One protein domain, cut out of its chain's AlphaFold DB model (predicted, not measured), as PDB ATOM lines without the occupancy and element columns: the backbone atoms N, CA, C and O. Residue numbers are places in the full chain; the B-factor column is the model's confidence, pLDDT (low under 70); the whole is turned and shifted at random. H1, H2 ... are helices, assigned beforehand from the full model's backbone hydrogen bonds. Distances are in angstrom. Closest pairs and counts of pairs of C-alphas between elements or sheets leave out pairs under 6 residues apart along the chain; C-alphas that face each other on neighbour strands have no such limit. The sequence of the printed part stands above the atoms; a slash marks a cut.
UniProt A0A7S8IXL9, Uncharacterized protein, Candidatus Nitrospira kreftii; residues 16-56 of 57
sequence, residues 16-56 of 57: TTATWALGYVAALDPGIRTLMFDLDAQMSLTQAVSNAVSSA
ATOM      1  N   THR A  16      18.803  11.654  -7.400       96.56
ATOM      2  CA  THR A  16      18.366  10.429  -8.074       96.56
ATOM      3  C   THR A  16      18.662   9.199  -7.222       96.56
ATOM      4  O   THR A  16      17.791   8.353  -7.041       96.56
ATOM      5  N   THR A  17      19.860   9.138  -6.633       96.31
ATOM      6  CA  THR A  17      20.282   8.061  -5.728       96.31
ATOM      7  C   THR A  17      19.408   8.001  -4.480       96.31
ATOM      8  O   THR A  17      18.957   6.924  -4.104       96.31
ATOM      9  N   ALA A  18      19.117   9.151  -3.863       97.00
ATOM     10  CA  ALA A  18      18.238   9.225  -2.701       97.00
ATOM     11  C   ALA A  18      16.803   8.791  -3.045       97.00
ATOM     12  O   ALA A  18      16.215   8.001  -2.309       97.00
ATOM     13  N   THR A  19      16.259   9.240  -4.184       97.31
ATOM     14  CA  THR A  19      14.944   8.795  -4.674       97.31
ATOM     15  C   THR A  19      14.912   7.284  -4.875       97.31
ATOM     16  O   THR A  19      13.988   6.639  -4.385       97.31
ATOM     17  N   TRP A  20      15.927   6.715  -5.540       96.62
ATOM     18  CA  TRP A  20      16.052   5.272  -5.757       96.62
ATOM     19  C   TRP A  20      16.105   4.483  -4.442       96.62
ATOM     20  O   TRP A  20      15.330   3.549  -4.252       96.62
ATOM     21  N   ALA A  21      16.944   4.901  -3.494       96.56
ATOM     22  CA  ALA A  21      17.059   4.238  -2.196       96.56
ATOM     23  C   ALA A  21      15.743   4.283  -1.399       96.56
ATOM     24  O   ALA A  21      15.322   3.265  -0.850       96.56
ATOM     25  N   LEU A  22      15.065   5.436  -1.375       96.25
ATOM     26  CA  LEU A  22      13.797   5.596  -0.660       96.25
ATOM     27  C   LEU A  22      12.706   4.676  -1.211       96.25
ATOM     28  O   LEU A  22      12.041   3.995  -0.432       96.25
ATOM     29  N   GLY A  23      12.514   4.633  -2.533       95.75
ATOM     30  CA  GLY A  23      11.492   3.751  -3.093       95.75
ATOM     31  C   GLY A  23      11.880   2.277  -3.075       95.75
ATOM     32  O   GLY A  23      10.993   1.451  -2.898       95.75
ATOM     33  N   TYR A  24      13.171   1.935  -3.167       95.19
ATOM     34  CA  TYR A  24      13.624   0.554  -2.988       95.19
ATOM     35  C   TYR A  24      13.282   0.050  -1.583       95.19
ATOM     36  O   TYR A  24      12.594  -0.956  -1.452       95.19
ATOM     37  N   VAL A  25      13.665   0.794  -0.539       95.88
ATOM     38  CA  VAL A  25      13.344   0.435   0.851       95.88
ATOM     39  C   VAL A  25      11.832   0.381   1.075       95.88
ATOM     40  O   VAL A  25      11.350  -0.555   1.704       95.88
ATOM     41  N   ALA A  26      11.068   1.332   0.529       95.62
ATOM     42  CA  ALA A  26       9.610   1.311   0.632       95.62
ATOM     43  C   ALA A  26       8.984   0.090  -0.066       95.62
ATOM     44  O   ALA A  26       7.999  -0.444   0.427       95.62
ATOM     45  N   ALA A  27       9.545  -0.365  -1.189       94.44
ATOM     46  CA  ALA A  27       9.071  -1.545  -1.911       94.44
ATOM     47  C   ALA A  27       9.406  -2.879  -1.213       94.44
ATOM     48  O   ALA A  27       8.809  -3.895  -1.559       94.44
ATOM     49  N   LEU A  28      10.331  -2.891  -0.243       95.06
ATOM     50  CA  LEU A  28      10.603  -4.079   0.576       95.06
ATOM     51  C   LEU A  28       9.479  -4.373   1.579       95.06
ATOM     52  O   LEU A  28       9.386  -5.499   2.064       95.06
ATOM     53  N   ASP A  29       8.638  -3.387   1.901       95.81
ATOM     54  CA  ASP A  29       7.462  -3.585   2.746       95.81
ATOM     55  C   ASP A  29       6.288  -4.128   1.901       95.81
ATOM     56  O   ASP A  29       5.773  -3.408   1.039       95.81
ATOM     57  N   PRO A  30       5.797  -5.359   2.156       93.44
ATOM     58  CA  PRO A  30       4.698  -5.960   1.392       93.44
ATOM     59  C   PRO A  30       3.382  -5.167   1.446       93.44
ATOM     60  O   PRO A  30       2.520  -5.334   0.581       93.44
ATOM     61  N   GLY A  31       3.194  -4.321   2.465       96.19
ATOM     62  CA  GLY A  31       2.015  -3.469   2.617       96.19
ATOM     63  C   GLY A  31       2.069  -2.180   1.793       96.19
ATOM     64  O   GLY A  31       1.061  -1.470   1.704       96.19
ATOM     65  N   ILE A  32       3.214  -1.858   1.185       95.75
ATOM     66  CA  ILE A  32       3.448  -0.581   0.512       95.75
ATOM     67  C   ILE A  32       3.600  -0.790  -0.993       95.75
ATOM     68  O   ILE A  32       4.548  -1.388  -1.491       95.75
ATOM     69  N   ARG A  33       2.668  -0.209  -1.756       96.38
ATOM     70  CA  ARG A  33       2.813  -0.085  -3.210       96.38
ATOM     71  C   ARG A  33       3.581   1.183  -3.548       96.38
ATOM     72  O   ARG A  33       3.054   2.286  -3.394       96.38
ATOM     73  N   THR A  34       4.802   1.006  -4.032       95.06
ATOM     74  CA  THR A  34       5.695   2.100  -4.416       95.06
ATOM     75  C   THR A  34       5.618   2.373  -5.915       95.06
ATOM     76  O   THR A  34       5.724   1.458  -6.727       95.06
ATOM     77  N   LEU A  35       5.469   3.648  -6.280       95.69
ATOM     78  CA  LEU A  35       5.628   4.146  -7.645       95.69
ATOM     79  C   LEU A  35       6.753   5.178  -7.651       95.69
ATOM     80  O   LEU A  35       6.733   6.127  -6.868       95.69
ATOM     81  N   MET A  36       7.713   4.997  -8.551       96.06
ATOM     82  CA  MET A  36       8.797   5.943  -8.793       96.06
ATOM     83  C   MET A  36       8.547   6.656 -10.111       96.06
ATOM     84  O   MET A  36       8.228   6.010 -11.106       96.06
ATOM     85  N   PHE A  37       8.683   7.979 -10.108       95.75
ATOM     86  CA  PHE A  37       8.444   8.802 -11.284       95.75
ATOM     87  C   PHE A  37       9.663   9.676 -11.564       95.75
ATOM     88  O   PHE A  37      10.101  10.433 -10.696       95.75
ATOM     89  N   ASP A  38      10.223   9.524 -12.761       96.31
ATOM     90  CA  ASP A  38      11.400  10.252 -13.214       96.31
ATOM     91  C   ASP A  38      10.963  11.474 -14.025       96.31
ATOM     92  O   ASP A  38      10.329  11.346 -15.071       96.31
ATOM     93  N   LEU A  39      11.271  12.661 -13.508       94.75
ATOM     94  CA  LEU A  39      11.000  13.950 -14.151       94.75
ATOM     95  C   LEU A  39      12.296  14.674 -14.545       94.75
ATOM     96  O   LEU A  39      12.267  15.863 -14.860       94.75
ATOM     97  N   ASP A  40      13.433  13.979 -14.501       92.62
ATOM     98  CA  ASP A  40      14.720  14.515 -14.920       92.62
ATOM     99  C   ASP A  40      15.009  14.094 -16.370       92.62
ATOM    100  O   ASP A  40      15.002  12.908 -16.701       92.62
ATOM    101  N   ALA A  41      15.299  15.061 -17.245       93.00
ATOM    102  CA  ALA A  41      15.635  14.797 -18.646       93.00
ATOM    103  C   ALA A  41      16.906  13.940 -18.806       93.00
ATOM    104  O   ALA A  41      17.095  13.316 -19.847       93.00
ATOM    105  N   GLN A  42      17.769  13.876 -17.782       93.69
ATOM    106  CA  GLN A  42      18.934  12.988 -17.764       93.69
ATOM    107  C   GLN A  42      18.553  11.504 -17.567       93.69
ATOM    108  O   GLN A  42      19.408  10.630 -17.703       93.69
ATOM    109  N   MET A  43      17.292  11.206 -17.221       95.75
ATOM    110  CA  MET A  43      16.709   9.856 -17.123       95.75
ATOM    111  C   MET A  43      17.455   8.883 -16.197       95.75
ATOM    112  O   MET A  43      17.363   7.658 -16.325       95.75
ATOM    113  N   SER A  44      18.248   9.406 -15.266       95.62
ATOM    114  CA  SER A  44      19.173   8.583 -14.486       95.62
ATOM    115  C   SER A  44      18.443   7.662 -13.501       95.62
ATOM    116  O   SER A  44      18.965   6.600 -13.165       95.62
ATOM    117  N   LEU A  45      17.226   8.021 -13.058       96.62
ATOM    118  CA  LEU A  45      16.403   7.150 -12.211       96.62
ATOM    119  C   LEU A  45      15.821   6.003 -13.037       96.62
ATOM    120  O   LEU A  45      15.879   4.851 -12.609       96.62
ATOM    121  N   THR A  46      15.316   6.310 -14.233       96.12
ATOM    122  CA  THR A  46      14.788   5.315 -15.175       96.12
ATOM    123  C   THR A  46      15.835   4.248 -15.494       96.12
ATOM    124  O   THR A  46      15.554   3.053 -15.404       96.12
ATOM    125  N   GLN A  47      17.072   4.664 -15.791       95.62
ATOM    126  CA  GLN A  47      18.185   3.742 -16.032       95.62
ATOM    127  C   GLN A  47      18.517   2.894 -14.798       95.62
ATOM    128  O   GLN A  47      18.687   1.682 -14.920       95.62
ATOM    129  N   ALA A  48      18.568   3.502 -13.607       93.69
ATOM    130  CA  ALA A  48      18.866   2.785 -12.367       93.69
ATOM    131  C   ALA A  48      17.844   1.674 -12.072       93.69
ATOM    132  O   ALA A  48      18.228   0.559 -11.723       93.69
ATOM    133  N   VAL A  49      16.549   1.953 -12.253       93.44
ATOM    134  CA  VAL A  49      15.486   0.954 -12.058       93.44
ATOM    135  C   VAL A  49      15.548  -0.134 -13.134       93.44
ATOM    136  O   VAL A  49      15.489  -1.313 -12.796       93.44
ATOM    137  N   SER A  50      15.725   0.232 -14.407       92.00
ATOM    138  CA  SER A  50      15.824  -0.734 -15.513       92.00
ATOM    139  C   SER A  50      16.975  -1.731 -15.322       92.00
ATOM    140  O   SER A  50      16.801  -2.944 -15.476       92.00
ATOM    141  N   ASN A  51      18.144  -1.235 -14.911       87.62
ATOM    142  CA  ASN A  51      19.314  -2.071 -14.651       87.62
ATOM    143  C   ASN A  51      19.086  -3.015 -13.463       87.62
ATOM    144  O   ASN A  51      19.462  -4.183 -13.534       87.62
ATOM    145  N   ALA A  52      18.437  -2.533 -12.397       82.81
ATOM    146  CA  ALA A  52      18.109  -3.355 -11.234       82.81
ATOM    147  C   ALA A  52      17.147  -4.504 -11.591       82.81
ATOM    148  O   ALA A  52      17.342  -5.632 -11.142       82.81
ATOM    149  N   VAL A  53      16.147  -4.244 -12.441       77.38
ATOM    150  CA  VAL A  53      15.233  -5.286 -12.935       77.38
ATOM    151  C   VAL A  53      15.972  -6.286 -13.825       77.38
ATOM    152  O   VAL A  53      15.787  -7.487 -13.666       77.38
ATOM    153  N   SER A  54      16.853  -5.813 -14.709       71.81
ATOM    154  CA  SER A  54      17.621  -6.683 -15.612       71.81
ATOM    155  C   SER A  54      18.575  -7.625 -14.871       71.81
ATOM    156  O   SER A  54      18.833  -8.718 -15.350       71.81
ATOM    157  N   SER A  55      19.088  -7.231 -13.700       69.00
ATOM    158  CA  SER A  55      19.936  -8.094 -12.860       69.00
ATOM    159  C   SER A  55      19.179  -9.150 -12.049       69.00
ATOM    160  O   SER A  55      19.809 -10.019 -11.452       69.00
ATOM    161  N   ALA A  56      17.850  -9.054 -11.975       59.94
ATOM    162  CA  ALA A  56      17.007  -9.981 -11.223       59.94
ATOM    163  C   ALA A  56      16.436 -11.125 -12.087       59.94
ATOM    164  O   ALA A  56      15.730 -11.978 -11.547       59.94
TER     165      ALA A  56
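Overview. This is residues 16 to 56 of the 57 residues of an uncharacterized protein of Candidatus Nitrospira kreftii (UniProt A0A7S8IXL9). Two helices make a V: H1 and H2 meet where both begin and spread apart from there, while the long link between them folds back alongside H1 to reach the start of H2. Residues 50 to 56, of which 50 to 54 belong to H2, stick out. The printed part has 41 residues with two named helices, H1 then H2, and no named strand, and its class is all helix. It is only just compact, close to loose, with a radius of gyration of the C-alphas of 10.4 A and spans of 31 by 22 by 14 A.

Along the chain. Find C-alpha 16 at (18.366, 10.429, -8.074); from there H1, residues 16 to 27, runs 16.4 A to C-alpha 27. H2, residues 44 to 54, runs 15.4 A and ends at C-alpha 54, at (17.621, -6.683, -15.612).

Arrangement. Look at Thr 16 and Leu 45, whose C-alphas, the closest of the two helices, are 5.6 A apart. H1 touches H2 with residues 16 to 20 alone. They run the same way at a steep tilt of 44 degrees. In H1 and H2 every O i to N i+4 pair is within hydrogen-bond range.

Size, cuts and confidence. The C-alphas of Gly 31 and Gln 42 are the two farthest apart, 31.2 A. Residues 28 to 43 form the long link, and the printed part has no cut. Mean pLDDT of the printed part is 92.4; look for values under 70 at residues 55 to 56.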